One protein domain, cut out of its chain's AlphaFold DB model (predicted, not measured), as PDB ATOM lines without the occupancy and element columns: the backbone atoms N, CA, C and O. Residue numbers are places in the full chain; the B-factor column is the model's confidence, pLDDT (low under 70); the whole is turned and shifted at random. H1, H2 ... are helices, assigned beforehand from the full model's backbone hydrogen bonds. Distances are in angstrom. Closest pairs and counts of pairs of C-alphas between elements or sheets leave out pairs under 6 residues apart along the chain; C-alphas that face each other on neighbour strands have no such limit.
ATOM      1  N   ASP A 233     171.192 123.210  11.310       83.88
ATOM      2  CA  ASP A 233     171.306 124.650  11.068       83.88
ATOM      3  C   ASP A 233     172.175 125.316  12.132       83.88
ATOM      4  O   ASP A 233     173.057 126.115  11.812       83.88
ATOM      5  N   VAL A 234     172.025 124.899  13.394       87.00
ATOM      6  CA  VAL A 234     172.907 125.332  14.489       87.00
ATOM      7  C   VAL A 234     174.358 124.961  14.185       87.00
ATOM      8  O   VAL A 234     175.231 125.827  14.225       87.00
ATOM      9  N   LYS A 235     174.616 123.703  13.798       84.75
ATOM     10  CA  LYS A 235     175.948 123.238  13.380       84.75
ATOM     11  C   LYS A 235     176.488 124.080  12.225       84.75
ATOM     12  O   LYS A 235     177.642 124.512  12.266       84.75
ATOM     13  N   SER A 236     175.664 124.327  11.210       85.44
ATOM     14  CA  SER A 236     176.076 125.123  10.060       85.44
ATOM     15  C   SER A 236     176.443 126.550  10.458       85.44
ATOM     16  O   SER A 236     177.472 127.048  10.007       85.44
ATOM     17  N   LEU A 237     175.650 127.206  11.307       89.25
ATOM     18  CA  LEU A 237     175.962 128.550  11.782       89.25
ATOM     19  C   LEU A 237     177.278 128.566  12.567       89.25
ATOM     20  O   LEU A 237     178.129 129.416  12.314       89.25
ATOM     21  N   THR A 238     177.459 127.631  13.501       89.62
ATOM     22  CA  THR A 238     178.672 127.520  14.323       89.62
ATOM     23  C   THR A 238     179.924 127.411  13.445       89.62
ATOM     24  O   THR A 238     180.890 128.147  13.656       89.62
ATOM     25  N   MET A 239     179.891 126.560  12.416       87.62
ATOM     26  CA  MET A 239     181.006 126.408  11.476       87.62
ATOM     27  C   MET A 239     181.225 127.642  10.608       87.62
ATOM     28  O   MET A 239     182.353 128.120  10.488       87.62
ATOM     29  N   ASN A 240     180.154 128.199  10.047       90.06
ATOM     30  CA  ASN A 240     180.252 129.378   9.198       90.06
ATOM     31  C   ASN A 240     180.834 130.567   9.979       90.06
ATOM     32  O   ASN A 240     181.702 131.268   9.470       90.06
ATOM     33  N   ARG A 241     180.450 130.753  11.251       92.88
ATOM     34  CA  ARG A 241     181.021 131.794  12.122       92.88
ATOM     35  C   ARG A 241     182.507 131.590  12.396       92.88
ATOM     36  O   ARG A 241     183.247 132.572  12.398       92.88
ATOM     37  N   LEU A 242     182.950 130.352  12.619       92.81
ATOM     38  CA  LEU A 242     184.371 130.036  12.782       92.81
ATOM     39  C   LEU A 242     185.170 130.451  11.537       92.81
ATOM     40  O   LEU A 242     186.186 131.138  11.661       92.81
ATOM     41  N   ILE A 243     184.687 130.075  10.350       91.06
ATOM     42  CA  ILE A 243     185.360 130.361   9.077       91.06
ATOM     43  C   ILE A 243     185.356 131.865   8.790       91.06
ATOM     44  O   ILE A 243     186.421 132.429   8.561       91.06
ATOM     45  N   VAL A 244     184.203 132.531   8.905       93.00
ATOM     46  CA  VAL A 244     184.072 133.989   8.727       93.00
ATOM     47  C   VAL A 244     185.020 134.746   9.650       93.00
ATOM     48  O   VAL A 244     185.680 135.690   9.223       93.00
ATOM     49  N   THR A 245     185.126 134.320  10.911       95.12
ATOM     50  CA  THR A 245     186.023 134.975  11.867       95.12
ATOM     51  C   THR A 245     187.480 134.821  11.440       95.12
ATOM     52  O   THR A 245     188.237 135.789  11.481       95.12
ATOM     53  N   HIS A 246     187.879 133.628  10.993       93.38
ATOM     54  CA  HIS A 246     189.229 133.401  10.488       93.38
ATOM     55  C   HIS A 246     189.526 134.229   9.230       93.38
ATOM     56  O   HIS A 246     190.555 134.902   9.187       93.38
ATOM     57  N   GLU A 247     188.628 134.246   8.244       91.19
ATOM     58  CA  GLU A 247     188.817 135.027   7.017       91.19
ATOM     59  C   GLU A 247     188.933 136.527   7.301       91.19
ATOM     60  O   GLU A 247     189.795 137.203   6.736       91.19
ATOM     61  N   ALA A 248     188.123 137.041   8.228       94.19
ATOM     62  CA  ALA A 248     188.171 138.439   8.628       94.19
ATOM     63  C   ALA A 248     189.499 138.804   9.320       94.19
ATOM     64  O   ALA A 248     190.061 139.870   9.062       94.19
ATOM     65  N   ILE A 249     190.041 137.909  10.155       94.62
ATOM     66  CA  ILE A 249     191.364 138.074  10.781       94.62
ATOM     67  C   ILE A 249     192.469 138.103   9.719       94.62
ATOM     68  O   ILE A 249     193.337 138.976   9.762       94.62
ATOM     69  N   GLU A 250     192.447 137.177   8.759       91.69
ATOM     70  CA  GLU A 250     193.459 137.114   7.699       91.69
ATOM     71  C   GLU A 250     193.387 138.325   6.760       91.69
ATOM     72  O   GLU A 250     194.427 138.837   6.342       91.69
ATOM     73  N   LEU A 251     192.186 138.840   6.476       91.06
ATOM     74  CA  LEU A 251     192.013 140.097   5.745       91.06
ATOM     75  C   LEU A 251     192.691 141.262   6.483       91.06
ATOM     76  O   LEU A 251     193.500 141.974   5.895       91.06
ATOM     77  N   LEU A 252     192.423 141.425   7.783       93.44
ATOM     78  CA  LEU A 252     193.006 142.503   8.590       93.44
ATOM     79  C   LEU A 252     194.530 142.383   8.723       93.44
ATOM     80  O   LEU A 252     195.228 143.397   8.707       93.44
ATOM     81  N   ARG A 253     195.058 141.157   8.810       92.50
ATOM     82  CA  ARG A 253     196.506 140.895   8.812       92.50
ATOM     83  C   ARG A 253     197.162 141.308   7.498       92.50
ATOM     84  O   ARG A 253     198.200 141.964   7.540       92.50
ATOM     85  N   LYS A 254     196.550 140.974   6.355       91.31
ATOM     86  CA  LYS A 254     197.030 141.375   5.017       91.31
ATOM     87  C   LYS A 254     197.058 142.895   4.845       91.31
ATOM     88  O   LYS A 254     197.940 143.412   4.172       91.31
ATOM     89  N   GLU A 255     196.135 143.603   5.487       90.25
ATOM     90  CA  GLU A 255     196.069 145.070   5.493       90.25
ATOM     91  C   GLU A 255     196.985 145.736   6.537       90.25
ATOM     92  O   GLU A 255     197.053 146.961   6.602       90.25
ATOM     93  N   GLY A 256     197.670 144.960   7.384       90.50
ATOM     94  CA  GLY A 256     198.530 145.481   8.451       90.50
ATOM     95  C   GLY A 256     197.788 145.967   9.704       90.50
ATOM     96  O   GLY A 256     198.418 146.480  10.626       90.50
ATOM     97  N   ASN A 257     196.468 145.776   9.803       92.62
ATOM     98  CA  ASN A 257     195.676 146.190  10.964       92.62
ATOM     99  C   ASN A 257     195.699 145.132  12.083       92.62
ATOM    100  O   ASN A 257     194.701 144.470  12.384       92.62
ATOM    101  N   GLN A 258     196.864 144.978  12.716       93.94
ATOM    102  CA  GLN A 258     197.092 143.957  13.744       93.94
ATOM    103  C   GLN A 258     196.216 144.152  14.987       93.94
ATOM    104  O   GLN A 258     195.700 143.182  15.536       93.94
ATOM    105  N   SER A 259     195.981 145.401  15.401       95.31
ATOM    106  CA  SER A 259     195.139 145.711  16.567       95.31
ATOM    107  C   SER A 259     193.712 145.176  16.398       95.31
ATOM    108  O   SER A 259     193.167 144.519  17.289       95.31
ATOM    109  N   LYS A 260     193.118 145.371  15.213       94.62
ATOM    110  CA  LYS A 260     191.771 144.874  14.922       94.62
ATOM    111  C   LYS A 260     191.736 143.356  14.712       94.62
ATOM    112  O   LYS A 260     190.774 142.707  15.107       94.62
ATOM    113  N   ALA A 261     192.795 142.766  14.158       95.69
ATOM    114  CA  ALA A 261     192.912 141.310  14.084       95.69
ATOM    115  C   ALA A 261     192.929 140.672  15.490       95.69
ATOM    116  O   ALA A 261     192.222 139.696  15.737       95.69
ATOM    117  N   ILE A 262     193.675 141.261  16.433       94.75
ATOM    118  CA  ILE A 262     193.720 140.818  17.836       94.75
ATOM    119  C   ILE A 262     192.346 140.959  18.499       94.75
ATOM    120  O   ILE A 262     191.922 140.054  19.217       94.75
ATOM    121  N   SER A 263     191.610 142.047  18.239       96.69
ATOM    122  CA  SER A 263     190.273 142.214  18.821       96.69
ATOM    123  C   SER A 263     189.290 141.131  18.358       96.69
ATOM    124  O   SER A 263     188.513 140.643  19.177       96.69
ATOM    125  N   TYR A 264     189.370 140.676  17.102       97.00
ATOM    126  CA  TYR A 264     188.555 139.561  16.599       97.00
ATOM    127  C   TYR A 264     188.955 138.218  17.221       97.00
ATOM    128  O   TYR A 264     188.085 137.431  17.596       97.00
ATOM    129  N   ILE A 265     190.259 137.964  17.387       95.38
ATOM    130  CA  ILE A 265     190.761 136.760  18.074       95.38
ATOM    131  C   ILE A 265     190.262 136.717  19.521       95.38
ATOM    132  O   ILE A 265     189.804 135.670  19.989       95.38
ATOM    133  N   ASN A 266     190.321 137.854  20.217       95.12
ATOM    134  CA  ASN A 266     189.850 137.972  21.591       95.12
ATOM    135  C   ASN A 266     188.337 137.762  21.670       95.12
ATOM    136  O   ASN A 266     187.899 136.928  22.454       95.12
ATOM    137  N   ALA A 267     187.556 138.432  20.814       95.62
ATOM    138  CA  ALA A 267     186.101 138.275  20.768       95.62
ATOM    139  C   ALA A 267     185.683 136.813  20.542       95.62
ATOM    140  O   ALA A 267     184.792 136.314  21.226       95.62
ATOM    141  N   PHE A 268     186.366 136.097  19.641       94.94
ATOM    142  CA  PHE A 268     186.154 134.662  19.456       94.94
ATOM    143  C   PHE A 268     186.487 133.867  20.719       94.94
ATOM    144  O   PHE A 268     185.640 133.111  21.198       94.94
ATOM    145  N   SER A 269     187.692 134.059  21.264       92.50
ATOM    146  CA  SER A 269     188.210 133.295  22.407       92.50
ATOM    147  C   SER A 269     187.341 133.450  23.655       92.50
ATOM    148  O   SER A 269     187.199 132.498  24.418       92.50
ATOM    149  N   THR A 270     186.748 134.629  23.862       91.19
ATOM    150  CA  THR A 270     185.868 134.912  25.006       91.19
ATOM    151  C   THR A 270     184.395 134.597  24.751       91.19
ATOM    152  O   THR A 270     183.587 134.722  25.667       91.19
ATOM    153  N   SER A 271     184.011 134.233  23.525       90.50
ATOM    154  CA  SER A 271     182.619 133.905  23.195       90.50
ATOM    155  C   SER A 271     182.236 132.478  23.610       90.50
ATOM    156  O   SER A 271     183.071 131.662  23.991       90.50
ATOM    157  N   HIS A 272     180.956 132.135  23.453       87.38
ATOM    158  CA  HIS A 272     180.460 130.764  23.613       87.38
ATOM    159  C   HIS A 272     180.851 129.836  22.446       87.38
ATOM    160  O   HIS A 272     180.662 128.625  22.525       87.38
ATOM    161  N   LEU A 273     181.382 130.377  21.344       88.88
ATOM    162  CA  LEU A 273     181.619 129.613  20.118       88.88
ATOM    163  C   LEU A 273     182.702 128.519  20.269       88.88
ATOM    164  O   LEU A 273     182.441 127.389  19.853       88.88
ATOM    165  N   PRO A 274     183.874 128.771  20.894       90.44
ATOM    166  CA  PRO A 274     184.893 127.740  21.109       90.44
ATOM    167  C   PRO A 274     184.387 126.554  21.939       90.44
ATOM    168  O   PRO A 274     184.646 125.398  21.605       90.44
ATOM    169  N   SER A 275     183.640 126.825  23.014       87.75
ATOM    170  CA  SER A 275     183.110 125.777  23.892       87.75
ATOM    171  C   SER A 275     181.979 124.989  23.225       87.75
ATOM    172  O   SER A 275     181.924 123.767  23.376       87.75
ATOM    173  N   GLN A 276     181.128 125.649  22.429       85.06
ATOM    174  CA  GLN A 276     180.133 124.988  21.579       85.06
ATOM    175  C   GLN A 276     180.787 124.041  20.570       85.06
ATOM    176  O   GLN A 276     180.382 122.883  20.479       85.06
ATOM    177  N   LEU A 277     181.812 124.511  19.850       87.75
ATOM    178  CA  LEU A 277     182.564 123.703  18.887       87.75
ATOM    179  C   LEU A 277     183.181 122.478  19.560       87.75
ATOM    180  O   LEU A 277     183.019 121.364  19.070       87.75
ATOM    181  N   LEU A 278     183.834 122.666  20.709       88.31
ATOM    182  CA  LEU A 278     184.449 121.568  21.449       88.31
ATOM    183  C   LEU A 278     183.409 120.534  21.896       88.31
ATOM    184  O   LEU A 278     183.601 119.336  21.685       88.31
ATOM    185  N   LYS A 279     182.291 120.985  22.480       85.06
ATOM    186  CA  LYS A 279     181.203 120.105  22.930       85.06
ATOM    187  C   LYS A 279     180.608 119.318  21.763       85.06
ATOM    188  O   LYS A 279     180.404 118.114  21.890       85.06
ATOM    189  N   TRP A 280     180.362 119.990  20.640       83.06
ATOM    190  CA  TRP A 280     179.814 119.365  19.443       83.06
ATOM    191  C   TRP A 280     180.765 118.302  18.875       83.06
ATOM    192  O   TRP A 280     180.373 117.143  18.763       83.06
ATOM    193  N   VAL A 281     182.034 118.633  18.626       82.62
ATOM    194  CA  VAL A 281     183.009 117.660  18.101       82.62
ATOM    195  C   VAL A 281     183.180 116.466  19.045       82.62
ATOM    196  O   VAL A 281     183.243 115.325  18.598       82.62
ATOM    197  N   THR A 282     183.192 116.702  20.360       83.19
ATOM    198  CA  THR A 282     183.290 115.617  21.351       83.19
ATOM    199  C   THR A 282     182.077 114.682  21.291       83.19
ATOM    200  O   THR A 282     182.224 113.475  21.471       83.19
ATOM    201  N   SER A 283     180.881 115.215  21.009       81.00
ATOM    202  CA  SER A 283     179.675 114.396  20.851       81.00
ATOM    203  C   SER A 283     179.690 113.522  19.590       81.00
ATOM    204  O   SER A 283     179.171 112.412  19.635       81.00
ATOM    205  N   GLU A 284     180.341 113.969  18.511       75.44
ATOM    206  CA  GLU A 284     180.456 113.229  17.239       75.44
ATOM    207  C   GLU A 284     181.496 112.095  17.302       75.44
ATOM    208  O   GLU A 284     181.323 111.042  16.696       75.44
ATOM    209  N   ILE A 285     182.585 112.288  18.055       76.12
ATOM    210  CA  ILE A 285     183.691 111.317  18.162       76.12
ATOM    211  C   ILE A 285     183.345 110.140  19.099       76.12
ATOM    212  O   ILE A 285     183.945 109.065  19.014       76.12
ATOM    213  N   GLY A 286     182.355 110.311  19.981       65.06
ATOM    214  CA  GLY A 286     181.972 109.322  20.987       65.06
ATOM    215  C   GLY A 286     182.978 109.197  22.144       65.06
ATOM    216  O   GLY A 286     184.123 109.639  22.080       65.06
ATOM    217  N   MET A 287     182.553 108.560  23.242       51.66
ATOM    218  CA  MET A 287     183.254 108.559  24.542       51.66
ATOM    219  C   MET A 287     184.609 107.807  24.574       51.66
ATOM    220  O   MET A 287     185.261 107.761  25.615       51.66
ATOM    221  N   GLY A 288     185.044 107.212  23.454       48.62
ATOM    222  CA  GLY A 288     186.269 106.403  23.350       48.62
ATOM    223  C   GLY A 288     187.446 107.063  22.621       48.62
ATOM    224  O   GLY A 288     188.573 106.580  22.740       48.62
ATOM    225  N   GLY A 289     187.227 108.157  21.883       53.66
ATOM    226  CA  GLY A 289     188.282 108.841  21.136       53.66
ATOM    227  C   GLY A 289     188.950 109.924  21.976       53.66
ATOM    228  O   GLY A 289     188.385 110.992  22.179       53.66
ATOM    229  N   LYS A 290     190.177 109.685  22.452       55.53
ATOM    230  CA  LYS A 290     191.030 110.753  22.997       55.53
ATOM    231  C   LYS A 290     191.517 111.641  21.846       55.53
ATOM    232  O   LYS A 290     192.671 111.532  21.445       55.53
ATOM    233  N   SER A 291     190.659 112.494  21.291       59.28
ATOM    234  CA  SER A 291     191.151 113.592  20.464       59.28
ATOM    235  C   SER A 291     191.778 114.626  21.398       59.28
ATOM    236  O   SER A 291     191.163 115.091  22.359       59.28
ATOM    237  N   SER A 292     193.052 114.951  21.174       69.56
ATOM    238  CA  SER A 292     193.631 116.153  21.774       69.56
ATOM    239  C   SER A 292     192.804 117.336  21.282       69.56
ATOM    240  O   SER A 292     192.551 117.409  20.080       69.56
ATOM    241  N   GLY A 293     192.357 118.220  22.175       77.44
ATOM    242  CA  GLY A 293     191.646 119.440  21.786       77.44
ATOM    243  C   GLY A 293     192.488 120.346  20.872       77.44
ATOM    244  O   GLY A 293     193.652 120.045  20.595       77.44
ATOM    245  N   PRO A 294     191.925 121.466  20.397       83.06
ATOM    246  CA  PRO A 294     192.672 122.404  19.572       83.06
ATOM    247  C   PRO A 294     193.890 122.951  20.327       83.06
ATOM    248  O   PRO A 294     193.815 123.282  21.512       83.06
ATOM    249  N   ASN A 295     195.018 123.080  19.623       79.50
ATOM    250  CA  ASN A 295     196.257 123.644  20.163       79.50
ATOM    251  C   ASN A 295     196.180 125.181  20.191       79.50
ATOM    252  O   ASN A 295     196.871 125.856  19.431       79.50
ATOM    253  N   GLY A 296     195.290 125.724  21.024       80.12
ATOM    254  CA  GLY A 296     195.075 127.162  21.199       80.12
ATOM    255  C   GLY A 296     193.608 127.579  21.083       80.12
ATOM    256  O   GLY A 296     192.753 126.805  20.655       80.12
ATOM    257  N   SER A 297     193.315 128.825  21.463       82.38
ATOM    258  CA  SER A 297     191.960 129.396  21.437       82.38
ATOM    259  C   SER A 297     191.654 130.212  20.177       82.38
ATOM    260  O   SER A 297     190.576 130.790  20.081       82.38
ATOM    261  N   SER A 298     192.575 130.292  19.213       88.38
ATOM    262  CA  SER A 298     192.372 131.088  17.999       88.38
ATOM    263  C   SER A 298     191.493 130.356  16.971       88.38
ATOM    264  O   SER A 298     191.540 129.124  16.884       88.38
ATOM    265  N   PRO A 299     190.747 131.084  16.114       91.31
ATOM    266  CA  PRO A 299     189.989 130.470  15.020       91.31
ATOM    267  C   PRO A 299     190.852 129.582  14.112       91.31
ATOM    268  O   PRO A 299     190.434 128.495  13.721       91.31
ATOM    269  N   LYS A 300     192.096 130.004  13.837       89.62
ATOM    270  CA  LYS A 300     193.063 129.237  13.034       89.62
ATOM    271  C   LYS A 300     193.420 127.902  13.696       89.62
ATOM    272  O   LYS A 300     193.486 126.888  13.006       89.62
ATOM    273  N   ALA A 301     193.632 127.884  15.015       89.12
ATOM    274  CA  ALA A 301     193.926 126.657  15.756       89.12
ATOM    275  C   ALA A 301     192.745 125.674  15.724       89.12
ATOM    276  O   ALA A 301     192.945 124.485  15.477       89.12
ATOM    277  N   PHE A 302     191.517 126.178  15.897       90.44
ATOM    278  CA  PHE A 302     190.299 125.374  15.779       90.44
ATOM    279  C   PHE A 302     190.122 124.787  14.376       90.44
ATOM    280  O   PHE A 302     189.831 123.603  14.249       90.44
ATOM    281  N   LEU A 303     190.344 125.577  13.323       88.81
ATOM    282  CA  LEU A 303     190.252 125.090  11.945       88.81
ATOM    283  C   LEU A 303     191.306 124.020  11.641       88.81
ATOM    284  O   LEU A 303     190.954 122.968  11.118       88.81
ATOM    285  N   LYS A 304     192.574 124.230  12.032       87.69
ATOM    286  CA  LYS A 304     193.627 123.204  11.893       87.69
ATOM    287  C   LYS A 304     193.252 121.909  12.619       87.69
ATOM    288  O   LYS A 304     193.472 120.821  12.100       87.69
ATOM    289  N   TRP A 305     192.676 122.022  13.814       87.88
ATOM    290  CA  TRP A 305     192.224 120.868  14.584       87.88
ATOM    291  C   TRP A 305     191.082 120.108  13.898       87.88
ATOM    292  O   TRP A 305     191.155 118.888  13.790       87.88
ATOM    293  N   LEU A 306     190.067 120.816  13.392       86.12
ATOM    294  CA  LEU A 306     188.950 120.207  12.664       86.12
ATOM    295  C   LEU A 306     189.409 119.493  11.385       86.12
ATOM    296  O   LEU A 306     188.953 118.382  11.128       86.12
ATOM    297  N   LEU A 307     190.340 120.086  10.630       83.06
ATOM    298  CA  LEU A 307     190.912 119.470   9.427       83.06
ATOM    299  C   LEU A 307     191.657 118.169   9.755       83.06
ATOM    300  O   LEU A 307     191.421 117.147   9.121       83.06
ATOM    301  N   ASN A 308     192.470 118.166  10.816       83.94
ATOM    302  CA  ASN A 308     193.169 116.955  11.256       83.94
ATOM    303  C   ASN A 308     192.207 115.815  11.645       83.94
ATOM    304  O   ASN A 308     192.563 114.645  11.524       83.94
ATOM    305  N   LEU A 309     191.012 116.136  12.154       83.06
ATOM    306  CA  LEU A 309     189.988 115.137  12.478       83.06
ATOM    307  C   LEU A 309     189.306 114.590  11.218       83.06
ATOM    308  O   LEU A 309     188.980 113.403  11.162       83.06
ATOM    309  N   GLU A 310     189.117 115.428  10.202       80.81
ATOM    310  CA  GLU A 310     188.583 115.009   8.907       80.81
ATOM    311  C   GLU A 310     189.560 114.096   8.154       80.81
ATOM    312  O   GLU A 310     189.143 113.050   7.654       80.81
ATOM    313  N   ASP A 311     190.865 114.396   8.199       79.12
ATOM    314  CA  ASP A 311     191.933 113.527   7.676       79.12
ATOM    315  C   ASP A 311     191.969 112.150   8.366       79.12
ATOM    316  O   ASP A 311     192.391 111.150   7.782       79.12
ATOM    317  N   GLN A 312     191.487 112.069   9.609       79.94
ATOM    318  CA  GLN A 312     191.329 110.818  10.362       79.94
ATOM    319  C   GLN A 312     190.020 110.077  10.038       79.94
ATOM    320  O   GLN A 312     189.744 109.027  10.621       79.94
ATOM    321  N   GLY A 313     189.222 110.590   9.097       71.75
ATOM    322  CA  GLY A 313     187.991 109.973   8.607       71.75
ATOM    323  C   GLY A 313     186.711 110.434   9.310       71.75
ATOM    324  O   GLY A 313     185.647 109.868   9.044       71.75
ATOM    325  N   ILE A 314     186.768 111.445  10.186       77.00
ATOM    326  CA  ILE A 314     185.581 111.983  10.866       77.00
ATOM    327  C   ILE A 314     184.941 113.052   9.971       77.00
ATOM    328  O   ILE A 314     185.448 114.163   9.842       77.00
ATOM    329  N   LYS A 315     183.792 112.738   9.365       73.62
ATOM    330  CA  LYS A 315     183.052 113.665   8.490       73.62
ATOM    331  C   LYS A 315     182.365 114.778   9.290       73.62
ATOM    332  O   LYS A 315     181.170 114.721   9.575       73.62
ATOM    333  N   LEU A 316     183.135 115.793   9.672       68.69
ATOM    334  CA  LEU A 316     182.660 116.946  10.443       68.69
ATOM    335  C   LEU A 316     182.125 118.062   9.538       68.69
ATOM    336  O   LEU A 316     181.132 118.707   9.896       68.69
ATOM    337  N   LEU A 317     182.746 118.257   8.371       64.12
ATOM    338  CA  LEU A 317     182.391 119.280   7.393       64.12
ATOM    339  C   LEU A 317     181.350 118.723   6.406       64.12
ATOM    340  O   LEU A 317     181.584 117.726   5.732       64.12
ATOM    341  N   ASP A 318     180.176 119.352   6.341       58.06
ATOM    342  CA  ASP A 318     179.176 119.051   5.306       58.06
ATOM    343  C   ASP A 318     179.562 119.733   3.975       58.06
ATOM    344  O   ASP A 318     180.364 120.671   3.954       58.06
ATOM    345  N   GLY A 319     178.981 119.294   2.856       49.91
ATOM    346  CA  GLY A 319     179.355 119.661   1.482       49.91
ATOM    347  C   GLY A 319     179.382 121.164   1.164       49.91
ATOM    348  O   GLY A 319     180.077 121.569   0.236       49.91
ATOM    349  N   GLY A 320     178.715 122.015   1.953       48.09
ATOM    350  CA  GLY A 320     178.817 123.479   1.835       48.09
ATOM    351  C   GLY A 320     180.142 124.066   2.348       48.09
ATOM    352  O   GLY A 320     180.592 125.104   1.871       48.09
ATOM    353  N   ILE A 321     180.813 123.380   3.277       54.97
ATOM    354  CA  ILE A 321     182.064 123.831   3.907       54.97
ATOM    355  C   ILE A 321     183.297 123.382   3.093       54.97
ATOM    356  O   ILE A 321     184.352 124.021   3.130       54.97
ATOM    357  N   SER A 322     183.145 122.350   2.255       51.75
ATOM    358  CA  SER A 322     184.194 121.816   1.368       51.75
ATOM    359  C   SER A 322     184.720 122.842   0.340       51.75
ATOM    360  O   SER A 322     185.851 122.744  -0.127       51.75
ATOM    361  N   LYS A 323     183.969 123.908   0.024       51.00
ATOM    362  CA  LYS A 323     184.479 124.995  -0.836       51.00
ATOM    363  C   LYS A 323     185.477 125.908  -0.103       51.00
ATOM    364  O   LYS A 323     186.448 126.359  -0.708       51.00
ATOM    365  N   CYS A 324     185.288 126.117   1.203       48.22
ATOM    366  CA  CYS A 324     186.238 126.840   2.059       48.22
ATOM    367  C   CYS A 324     187.519 126.020   2.305       48.22
ATOM    368  O   CYS A 324     188.596 126.591   2.473       48.22
ATOM    369  N   HIS A 325     187.417 124.685   2.248       50.69
ATOM    370  CA  HIS A 325     188.528 123.738   2.393       50.69
ATOM    371  C   HIS A 325     189.667 123.998   1.392       50.69
ATOM    372  O   HIS A 325     190.826 124.037   1.789       50.69
ATOM    373  N   ALA A 326     189.380 124.270   0.113       53.06
ATOM    374  CA  ALA A 326     190.434 124.498  -0.887       53.06
ATOM    375  C   ALA A 326     191.292 125.749  -0.594       53.06
ATOM    376  O   ALA A 326     192.502 125.744  -0.816       53.06
ATOM    377  N   LYS A 327     190.672 126.807  -0.059       54.72
ATOM    378  CA  LYS A 327     191.337 128.071   0.295       54.72
ATOM    379  C   LYS A 327     192.085 127.956   1.629       54.72
ATOM    380  O   LYS A 327     193.225 128.396   1.732       54.72
ATOM    381  N   LEU A 328     191.485 127.280   2.615       56.88
ATOM    382  CA  LEU A 328     192.088 127.010   3.925       56.88
ATOM    383  C   LEU A 328     193.292 126.064   3.845       56.88
ATOM    384  O   LEU A 328     194.318 126.348   4.452       56.88
ATOM    385  N   VAL A 329     193.213 124.978   3.072       55.91
ATOM    386  CA  VAL A 329     194.339 124.048   2.861       55.91
ATOM    387  C   VAL A 329     195.511 124.752   2.159       55.91
ATOM    388  O   VAL A 329     196.677 124.517   2.492       55.91
ATOM    389  N   HIS A 330     195.225 125.684   1.245       54.09
ATOM    390  CA  HIS A 330     196.245 126.500   0.585       54.09
ATOM    391  C   HIS A 330     196.905 127.521   1.539       54.09
ATOM    392  O   HIS A 330     198.127 127.659   1.546       54.09
ATOM    393  N   ASP A 331     196.136 128.203   2.394       51.94
ATOM    394  CA  ASP A 331     196.680 129.183   3.350       51.94
ATOM    395  C   ASP A 331     197.391 128.520   4.553       51.94
ATOM    396  O   ASP A 331     198.401 129.034   5.046       51.94
ATOM    397  N   VAL A 332     196.934 127.340   4.998       54.84
ATOM    398  CA  VAL A 332     197.606 126.540   6.037       54.84
ATOM    399  C   VAL A 332     198.963 126.040   5.543       54.84
ATOM    400  O   VAL A 332     199.966 126.286   6.216       54.84
ATOM    401  N   SER A 333     199.016 125.439   4.347       52.56
ATOM    402  CA  SER A 333     200.269 124.939   3.762       52.56
ATOM    403  C   SER A 333     201.291 126.054   3.519       52.56
ATOM    404  O   SER A 333     202.470 125.863   3.808       52.56
ATOM    405  N   LYS A 334     200.858 127.250   3.095       48.19
ATOM    406  CA  LYS A 334     201.750 128.410   2.941       48.19
ATOM    407  C   LYS A 334     202.402 128.827   4.266       48.19
ATOM    408  O   LYS A 334     203.609 129.053   4.308       48.19
ATOM    409  N   SER A 335     201.628 128.857   5.355       49.25
ATOM    410  CA  SER A 335     202.162 129.205   6.679       49.25
ATOM    411  C   SER A 335     203.091 128.136   7.263       49.25
ATOM    412  O   SER A 335     204.043 128.479   7.957       49.25
ATOM    413  N   ASP A 336     202.866 126.858   6.947       45.81
ATOM    414  CA  ASP A 336     203.710 125.764   7.436       45.81
ATOM    415  C   ASP A 336     205.059 125.705   6.683       45.81
ATOM    416  O   ASP A 336     206.079 125.380   7.290       45.81
ATOM    417  N   TYR A 337     205.109 126.111   5.405       41.56
ATOM    418  CA  TYR A 337     206.366 126.294   4.656       41.56
ATOM    419  C   TYR A 337     207.189 127.483   5.160       41.56
ATOM    420  O   TYR A 337     208.405 127.363   5.315       41.56
ATOM    421  N   GLU A 338     206.546 128.615   5.454       40.28
ATOM    422  CA  GLU A 338     207.221 129.766   6.062       40.28
ATOM    423  C   GLU A 338     207.742 129.391   7.463       40.28
ATOM    424  O   GLU A 338     208.908 129.623   7.772       40.28
ATOM    425  N   GLN A 339     206.948 128.684   8.273       40.00
ATOM    426  CA  GLN A 339     207.355 128.227   9.605       40.00
ATOM    427  C   GLN A 339     208.474 127.165   9.575       40.00
ATOM    428  O   GLN A 339     209.350 127.182  10.442       40.00
ATOM    429  N   LEU A 340     208.509 126.281   8.569       36.28
ATOM    430  CA  LEU A 340     209.608 125.329   8.344       36.28
ATOM    431  C   LEU A 340     210.891 126.014   7.855       36.28
ATOM    432  O   LEU A 340     211.980 125.628   8.285       36.28
TER     433      LEU A 340
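Overview. This is residues 233 to 340 of the 404 residues of an uncharacterized protein of Nyssa sinensis (UniProt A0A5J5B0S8). Long H1 and H2 fold back as a helical hairpin; H3 and H4, side by side, begin at H1 and slant steeply away. H5 passes crosswise near H4, loosely set, and its residues 333 to 340 stick out. The printed part has 108 residues with five named helices, H1 to H5 in chain order, and no named strand: all helix. It is compact, radius of gyration of the C-alphas 14.0 A, spanning 43 by 30 by 26 A.

Along the chain. H1, residues 233 to 254, measures 31.3 A from C-alpha 233 at (171.306, 124.650, 11.068). H2 is residues 258 to 270, H3 273 to 285, H4 299 to 311. H5, residues 322 to 340, measures 26.6 A, ending at (209.608, 125.329, 8.344).

Arrangement. H1 is the hub. Its residues 245 to 253 alone touch H2, closest C-alphas Ile 249 and Ala 261, 4.9 A, at a shallow tilt of 22 degrees, opposite ways. H1 touches H3 by Thr 238 and Leu 273, closest C-alphas 6.8 A apart, and H4 by His 246 and Pro 299, 5.5 A. H5 is close to H4 but not clearly touching, closest C-alphas Lys 304 and Val 332, 7.8 A. Every O i to N i+4 pair is within hydrogen-bond range in H1 to H4; in H5, 13 of 15.

Size, cuts and confidence. The printed part has no cut; the H3 to H4 link is long. Residues 286 to 292 and 316 to 340 have pLDDT under 70.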